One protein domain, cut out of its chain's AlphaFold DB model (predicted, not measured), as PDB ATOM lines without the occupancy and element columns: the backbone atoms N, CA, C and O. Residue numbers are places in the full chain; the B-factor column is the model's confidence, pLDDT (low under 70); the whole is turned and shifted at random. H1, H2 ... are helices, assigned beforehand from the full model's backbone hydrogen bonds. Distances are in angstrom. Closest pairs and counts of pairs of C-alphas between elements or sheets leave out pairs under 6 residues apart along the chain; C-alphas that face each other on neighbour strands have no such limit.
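This is residues 16 to 75 of the 372 residues of the protein "Protein with SprT-like domain at the N terminus" of Lepeophtheirus salmonis (UniProt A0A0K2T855). A lopsided helical hairpin: the long helix H1 and the shorter helix H2 touch through residues 32 to 39 of H1 and residues 54 to 59 of H2, and from there H2 splays away like one side of an open V. After H2, residues 67 to 75 fold back across the open side of the V. The printed part has 60 residues with two named helices, H1 then H2, and no named strand, and its class is all helix. It is compact, with a radius of gyration of the C-alphas of 11.8 A and spans of 33 by 26 by 18 A.

The printed part begins at Pro 16, with C-alpha at (58.589, 56.471, 86.199), and residues 16 to 22 lead into H1. H1 holds residues 23 to 43 and is 29.8 A long from first to last C-alpha, beginning at C-alpha 23 at (50.461, 61.796, 76.319). H2 holds residues 53 to 66, is 20.0 A long, and ends at C-alpha 66 at (38.011, 57.549, 70.968).

H1 and H2 touch, with 7 pairs of C-alphas within 8 A. The closest C-alphas of the two are those of Ile 35 and Phe 55, 6.5 A apart. H1 touches H2 with residues 32 to 39 alone, and H2 touches H1 with residues 54 to 59 alone. They run opposite ways at a steep tilt of 41 degrees and form a helical hairpin. In H1 and H2 every O i to N i+4 pair is within hydrogen-bond range.

The two C-alphas farthest apart are those of Leu 20 and Asp 43, 33.7 A. The printed part has no cut, and the link from H1 to H2, 9 residues, is short. The mean pLDDT of the printed part is 80.1; it is under 70 in residues 16 to 21, 43 to 50 and 74 to 75.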
ATOM      1  N   PRO A  16      57.452  56.676  87.077       48.91
ATOM      2  CA  PRO A  16      58.589  56.471  86.199       48.91
ATOM      3  C   PRO A  16      58.190  55.940  84.799       48.91
ATOM      4  O   PRO A  16      58.803  56.324  83.803       48.91
ATOM      5  N   LEU A  17      57.147  55.113  84.673       53.09
ATOM      6  CA  LEU A  17      56.672  54.612  83.369       53.09
ATOM      7  C   LEU A  17      55.976  55.694  82.518       53.09
ATOM      8  O   LEU A  17      55.875  55.534  81.308       53.09
ATOM      9  N   LEU A  18      55.542  56.804  83.126       56.16
ATOM     10  CA  LEU A  18      54.755  57.846  82.452       56.16
ATOM     11  C   LEU A  18      55.545  59.109  82.095       56.16
ATOM     12  O   LEU A  18      55.132  59.867  81.225       56.16
ATOM     13  N   LYS A  19      56.687  59.353  82.747       54.88
ATOM     14  CA  LYS A  19      57.441  60.612  82.597       54.88
ATOM     15  C   LYS A  19      58.171  60.758  81.256       54.88
ATOM     16  O   LYS A  19      58.650  61.839  80.938       54.88
ATOM     17  N   LEU A  20      58.304  59.674  80.496       54.19
ATOM     18  CA  LEU A  20      59.114  59.611  79.273       54.19
ATOM     19  C   LEU A  20      58.283  59.311  78.022       54.19
ATOM     20  O   LEU A  20      58.842  58.985  76.977       54.19
ATOM     21  N   ARG A  21      56.954  59.362  78.141       64.88
ATOM     22  CA  ARG A  21      56.031  58.935  77.097       64.88
ATOM     23  C   ARG A  21      55.210  60.118  76.577       64.88
ATOM     24  O   ARG A  21      54.805  60.958  77.379       64.88
ATOM     25  N   PRO A  22      54.920  60.170  75.264       70.88
ATOM     26  CA  PRO A  22      53.905  61.072  74.738       70.88
ATOM     27  C   PRO A  22      52.574  60.817  75.452       70.88
ATOM     28  O   PRO A  22      52.260  59.675  75.798       70.88
ATOM     29  N   ARG A  23      51.762  61.863  75.629       74.75
ATOM     30  CA  ARG A  23      50.461  61.796  76.319       74.75
ATOM     31  C   ARG A  23      49.584  60.637  75.836       74.75
ATOM     32  O   ARG A  23      48.902  60.016  76.646       74.75
ATOM     33  N   LYS A  24      49.630  60.314  74.539       80.44
ATOM     34  CA  LYS A  24      48.868  59.206  73.943       80.44
ATOM     35  C   LYS A  24      49.189  57.840  74.576       80.44
ATOM     36  O   LYS A  24      48.264  57.117  74.915       80.44
ATOM     37  N   ASP A  25      50.464  57.522  74.817       77.00
ATOM     38  CA  ASP A  25      50.895  56.214  75.335       77.00
ATOM     39  C   ASP A  25      50.501  56.084  76.818       77.00
ATOM     40  O   ASP A  25      50.128  55.007  77.287       77.00
ATOM     41  N   LEU A  26      50.533  57.207  77.551       80.25
ATOM     42  CA  LEU A  26      49.988  57.315  78.906       80.25
ATOM     43  C   LEU A  26      48.484  57.023  78.906       80.25
ATOM     44  O   LEU A  26      48.026  56.222  79.715       80.25
ATOM     45  N   VAL A  27      47.726  57.667  78.015       85.50
ATOM     46  CA  VAL A  27      46.272  57.491  77.923       85.50
ATOM     47  C   VAL A  27      45.923  56.052  77.545       85.50
ATOM     48  O   VAL A  27      45.074  55.452  78.194       85.50
ATOM     49  N   GLU A  28      46.600  55.461  76.563       86.88
ATOM     50  CA  GLU A  28      46.369  54.074  76.137       86.88
ATOM     51  C   GLU A  28      46.707  53.062  77.241       86.88
ATOM     52  O   GLU A  28      45.931  52.137  77.487       86.88
ATOM     53  N   THR A  29      47.820  53.272  77.955       84.19
ATOM     54  CA  THR A  29      48.198  52.446  79.113       84.19
ATOM     55  C   THR A  29      47.176  52.585  80.238       84.19
ATOM     56  O   THR A  29      46.707  51.587  80.770       84.19
ATOM     57  N   LEU A  30      46.783  53.815  80.579       85.94
ATOM     58  CA  LEU A  30      45.772  54.076  81.602       85.94
ATOM     59  C   LEU A  30      44.444  53.397  81.252       85.94
ATOM     60  O   LEU A  30      43.858  52.735  82.101       85.94
ATOM     61  N   LEU A  31      43.982  53.530  80.009       90.94
ATOM     62  CA  LEU A  31      42.731  52.922  79.562       90.94
ATOM     63  C   LEU A  31      42.784  51.394  79.628       90.94
ATOM     64  O   LEU A  31      41.801  50.783  80.035       90.94
ATOM     65  N   HIS A  32      43.920  50.774  79.300       90.31
ATOM     66  CA  HIS A  32      44.104  49.334  79.488       90.31
ATOM     67  C   HIS A  32      43.925  48.920  80.951       90.31
ATOM     68  O   HIS A  32      43.152  48.008  81.241       90.31
ATOM     69  N   GLU A  33      44.597  49.606  81.880       85.94
ATOM     70  CA  GLU A  33      44.482  49.298  83.309       85.94
ATOM     71  C   GLU A  33      43.057  49.557  83.834       85.94
ATOM     72  O   GLU A  33      42.542  48.805  84.660       85.94
ATOM     73  N   MET A  34      42.368  50.576  83.310       90.00
ATOM     74  CA  MET A  34      40.968  50.849  83.646       90.00
ATOM     75  C   MET A  34      40.006  49.765  83.141       90.00
ATOM     76  O   MET A  34      39.007  49.504  83.810       90.00
ATOM     77  N   ILE A  35      40.283  49.117  82.002       89.38
ATOM     78  CA  ILE A  35      39.486  47.972  81.530       89.38
ATOM     79  C   ILE A  35      39.623  46.800  82.509       89.38
ATOM     80  O   ILE A  35      38.611  46.213  82.883       89.38
ATOM     81  N   HIS A  36      40.838  46.498  82.983       85.94
ATOM     82  CA  HIS A  36      41.038  45.477  84.023       85.94
ATOM     83  C   HIS A  36      40.284  45.816  85.306       85.94
ATOM     84  O   HIS A  36      39.575  44.969  85.843       85.94
ATOM     85  N   ALA A  37      40.374  47.068  85.766       84.50
ATOM     86  CA  ALA A  37      39.654  47.523  86.953       84.50
ATOM     87  C   ALA A  37      38.129  47.401  86.791       84.50
ATOM     88  O   ALA A  37      37.442  46.977  87.718       84.50
ATOM     89  N   TYR A  38      37.597  47.735  85.613       88.50
ATOM     90  CA  TYR A  38      36.173  47.588  85.315       88.50
ATOM     91  C   TYR A  38      35.730  46.124  85.406       88.50
ATOM     92  O   TYR A  38      34.791  45.824  86.137       88.50
ATOM     93  N   LEU A  39      36.450  45.210  84.746       87.00
ATOM     94  CA  LEU A  39      36.127  43.779  84.744       87.00
ATOM     95  C   LEU A  39      36.280  43.130  86.123       87.00
ATOM     96  O   LEU A  39      35.505  42.245  86.486       87.00
ATOM     97  N   PHE A  40      37.246  43.590  86.918       81.75
ATOM     98  CA  PHE A  40      37.392  43.169  88.307       81.75
ATOM     99  C   PHE A  40      36.147  43.529  89.134       81.75
ATOM    100  O   PHE A  40      35.633  42.700  89.886       81.75
ATOM    101  N   VAL A  41      35.626  44.749  88.956       83.75
ATOM    102  CA  VAL A  41      34.446  45.239  89.682       83.75
ATOM    103  C   VAL A  41      33.154  44.569  89.205       83.75
ATOM    104  O   VAL A  41      32.324  44.214  90.042       83.75
ATOM    105  N   THR A  42      32.952  44.410  87.894       82.19
ATOM    106  CA  THR A  42      31.670  43.928  87.349       82.19
ATOM    107  C   THR A  42      31.548  42.413  87.343       82.19
ATOM    108  O   THR A  42      30.493  41.890  87.702       82.19
ATOM    109  N   ASP A  43      32.621  41.705  86.992       69.44
ATOM    110  CA  ASP A  43      32.537  40.282  86.650       69.44
ATOM    111  C   ASP A  43      33.158  39.386  87.728       69.44
ATOM    112  O   ASP A  43      33.157  38.162  87.588       69.44
ATOM    113  N   ARG A  44      33.702  39.976  88.808       65.50
ATOM    114  CA  ARG A  44      34.543  39.287  89.813       65.50
ATOM    115  C   ARG A  44      35.620  38.423  89.153       65.50
ATOM    116  O   ARG A  44      35.962  37.346  89.646       65.50
ATOM    117  N   ASN A  45      36.115  38.869  88.001       60.56
ATOM    118  CA  ASN A  45      37.126  38.145  87.263       60.56
ATOM    119  C   ASN A  45      38.473  38.376  87.953       60.56
ATOM    120  O   ASN A  45      39.129  39.390  87.738       60.56
ATOM    121  N   ASP A  46      38.854  37.435  88.814       55.84
ATOM    122  CA  ASP A  46      40.094  37.477  89.598       55.84
ATOM    123  C   ASP A  46      41.333  37.084  88.763       55.84
ATOM    124  O   ASP A  46      42.464  37.066  89.254       55.84
ATOM    125  N   ASN A  47      41.146  36.781  87.468       58.53
ATOM    126  CA  ASN A  47      42.247  36.573  86.533       58.53
ATOM    127  C   ASN A  47      42.882  37.918  86.162       58.53
ATOM    128  O   ASN A  47      42.654  38.461  85.083       58.53
ATOM    129  N   HIS A  48      43.743  38.407  87.051       56.62
ATOM    130  CA  HIS A  48      44.540  39.631  86.907       56.62
ATOM    131  C   HIS A  48      45.434  39.653  85.639       56.62
ATOM    132  O   HIS A  48      45.951  40.699  85.256       56.62
ATOM    133  N   ASP A  49      45.629  38.507  84.978       59.97
ATOM    134  CA  ASP A  49      46.464  38.333  83.774       59.97
ATOM    135  C   ASP A  49      45.635  38.032  82.503       59.97
ATOM    136  O   ASP A  49      46.166  37.733  81.437       59.97
ATOM    137  N   GLY A  50      44.301  38.038  82.609       67.75
ATOM    138  CA  GLY A  50      43.417  37.546  81.558       67.75
ATOM    139  C   GLY A  50      42.871  38.645  80.657       67.75
ATOM    140  O   GLY A  50      41.781  39.157  80.910       67.75
ATOM    141  N   HIS A  51      43.528  38.926  79.529       83.75
ATOM    142  CA  HIS A  51      42.920  39.678  78.419       83.75
ATOM    143  C   HIS A  51      41.880  38.822  77.681       83.75
ATOM    144  O   HIS A  51      42.023  38.498  76.506       83.75
ATOM    145  N   GLY A  52      40.838  38.392  78.387       84.88
ATOM    146  CA  GLY A  52      39.785  37.532  77.852       84.88
ATOM    147  C   GLY A  52      38.868  38.237  76.840       84.88
ATOM    148  O   GLY A  52      39.096  39.394  76.473       84.88
ATOM    149  N   PRO A  53      37.798  37.565  76.383       88.81
ATOM    150  CA  PRO A  53      36.843  38.130  75.428       88.81
ATOM    151  C   PRO A  53      36.213  39.458  75.883       88.81
ATOM    152  O   PRO A  53      36.094  40.381  75.077       88.81
ATOM    153  N   GLU A  54      35.884  39.602  77.172       88.31
ATOM    154  CA  GLU A  54      35.319  40.856  77.696       88.31
ATOM    155  C   GLU A  54      36.346  41.998  77.698       88.31
ATOM    156  O   GLU A  54      36.012  43.124  77.324       88.31
ATOM    157  N   PHE A  55      37.622  41.711  77.986       90.88
ATOM    158  CA  PHE A  55      38.695  42.701  77.836       90.88
ATOM    159  C   PHE A  55      38.767  43.197  76.390       90.88
ATOM    160  O   PHE A  55      38.742  44.402  76.137       90.88
ATOM    161  N   HIS A  56      38.790  42.268  75.432       91.62
ATOM    162  CA  HIS A  56      38.833  42.596  74.011       91.62
ATOM    163  C   HIS A  56      37.636  43.446  73.582       91.62
ATOM    164  O   HIS A  56      37.801  44.432  72.868       91.62
ATOM    165  N   LYS A  57      36.433  43.112  74.044       93.19
ATOM    166  CA  LYS A  57      35.208  43.861  73.745       93.19
ATOM    167  C   LYS A  57      35.293  45.315  74.214       93.19
ATOM    168  O   LYS A  57      35.000  46.217  73.428       93.19
ATOM    169  N   HIS A  58      35.736  45.565  75.449       94.56
ATOM    170  CA  HIS A  58      35.919  46.935  75.940       94.56
ATOM    171  C   HIS A  58      37.062  47.660  75.226       94.56
ATOM    172  O   HIS A  58      36.878  48.814  74.840       94.56
ATOM    173  N   MET A  59      38.185  46.983  74.981       94.25
ATOM    174  CA  MET A  59      39.317  47.514  74.218       94.25
ATOM    175  C   MET A  59      38.883  47.977  72.820       94.25
ATOM    176  O   MET A  59      39.105  49.128  72.453       94.25
ATOM    177  N   TYR A  60      38.207  47.117  72.049       96.06
ATOM    178  CA  TYR A  60      37.745  47.454  70.700       96.06
ATOM    179  C   TYR A  60      36.699  48.567  70.699       96.06
ATOM    180  O   TYR A  60      36.763  49.459  69.853       96.06
ATOM    181  N   ARG A  61      35.757  48.543  71.649       96.94
ATOM    182  CA  ARG A  61      34.748  49.598  71.796       96.94
ATOM    183  C   ARG A  61      35.401  50.960  72.040       96.94
ATOM    184  O   ARG A  61      35.112  51.903  71.314       96.94
ATOM    185  N   ILE A  62      36.317  51.045  73.007       95.69
ATOM    186  CA  ILE A  62      36.982  52.305  73.370       95.69
ATOM    187  C   ILE A  62      37.869  52.801  72.225       95.69
ATOM    188  O   ILE A  62      37.792  53.980  71.877       95.69
ATOM    189  N   ASN A  63      38.645  51.920  71.584       95.31
ATOM    190  CA  ASN A  63      39.456  52.280  70.416       95.31
ATOM    191  C   ASN A  63      38.599  52.875  69.292       95.31
ATOM    192  O   ASN A  63      38.968  53.883  68.693       95.31
ATOM    193  N   LYS A  64      37.428  52.279  69.025       96.31
ATOM    194  CA  LYS A  64      36.496  52.754  67.995       96.31
ATOM    195  C   LYS A  64      35.897  54.122  68.331       96.31
ATOM    196  O   LYS A  64      35.773  54.952  67.439       96.31
ATOM    197  N   GLU A  65      35.505  54.346  69.582       94.94
ATOM    198  CA  GLU A  65      34.839  55.584  70.013       94.94
ATOM    199  C   GLU A  65      35.808  56.763  70.164       94.94
ATOM    200  O   GLU A  65      35.444  57.902  69.887       94.94
ATOM    201  N   THR A  66      37.043  56.501  70.594       91.50
ATOM    202  CA  THR A  66      38.011  57.549  70.968       91.50
ATOM    203  C   THR A  66      39.160  57.715  69.976       91.50
ATOM    204  O   THR A  66      39.935  58.661  70.093       91.50
ATOM    205  N   GLY A  67      39.307  56.798  69.012       91.44
ATOM    206  CA  GLY A  67      40.450  56.764  68.096       91.44
ATOM    207  C   GLY A  67      41.769  56.331  68.749       91.44
ATOM    208  O   GLY A  67      42.827  56.465  68.131       91.44
ATOM    209  N   THR A  68      41.729  55.825  69.987       90.00
ATOM    210  CA  THR A  68      42.897  55.266  70.688       90.00
ATOM    211  C   THR A  68      43.309  53.910  70.110       90.00
ATOM    212  O   THR A  68      42.549  53.259  69.387       90.00
ATOM    213  N   LYS A  69      44.541  53.477  70.400       89.56
ATOM    214  CA  LYS A  69      45.079  52.174  69.982       89.56
ATOM    215  C   LYS A  69      45.481  51.329  71.187       89.56
ATOM    216  O   LYS A  69      46.580  50.784  71.242       89.56
ATOM    217  N   ILE A  70      44.560  51.186  72.139       89.75
ATOM    218  CA  ILE A  70      44.715  50.265  73.266       89.75
ATOM    219  C   ILE A  70      44.963  48.864  72.707       89.75
ATOM    220  O   ILE A  70      44.256  48.408  71.804       89.75
ATOM    221  N   SER A  71      45.964  48.180  73.249       87.06
ATOM    222  CA  SER A  71      46.302  46.818  72.860       87.06
ATOM    223  C   SER A  71      46.399  45.912  74.082       87.06
ATOM    224  O   SER A  71      46.565  46.375  75.210       87.06
ATOM    225  N   VAL A  72      46.278  44.607  73.841       86.12
ATOM    226  CA  VAL A  72      46.484  43.545  74.839       86.12
ATOM    227  C   VAL A  72      47.932  43.515  75.320       86.12
ATOM    228  O   VAL A  72      48.210  43.273  76.491       86.12
ATOM    229  N   TYR A  73      48.863  43.776  74.406       75.25
ATOM    230  CA  TYR A  73      50.282  43.729  74.693       75.25
ATOM    231  C   TYR A  73      50.825  45.117  74.926       75.25
ATOM    232  O   TYR A  73      51.008  45.904  74.002       75.25
ATOM    233  N   HIS A  74      51.247  45.355  76.149       67.75
ATOM    234  CA  HIS A  74      52.060  46.515  76.408       67.75
ATOM    235  C   HIS A  74      53.518  46.258  76.041       67.75
ATOM    236  O   HIS A  74      54.206  45.456  76.680       67.75
ATOM    237  N   SER A  75      54.046  46.955  75.033       58.72
ATOM    238  CA  SER A  75      55.470  46.861  74.698       58.72
ATOM    239  C   SER A  75      56.322  47.737  75.635       58.72
ATOM    240  O   SER A  75      56.984  48.672  75.192       58.72
TER     241      SER A  75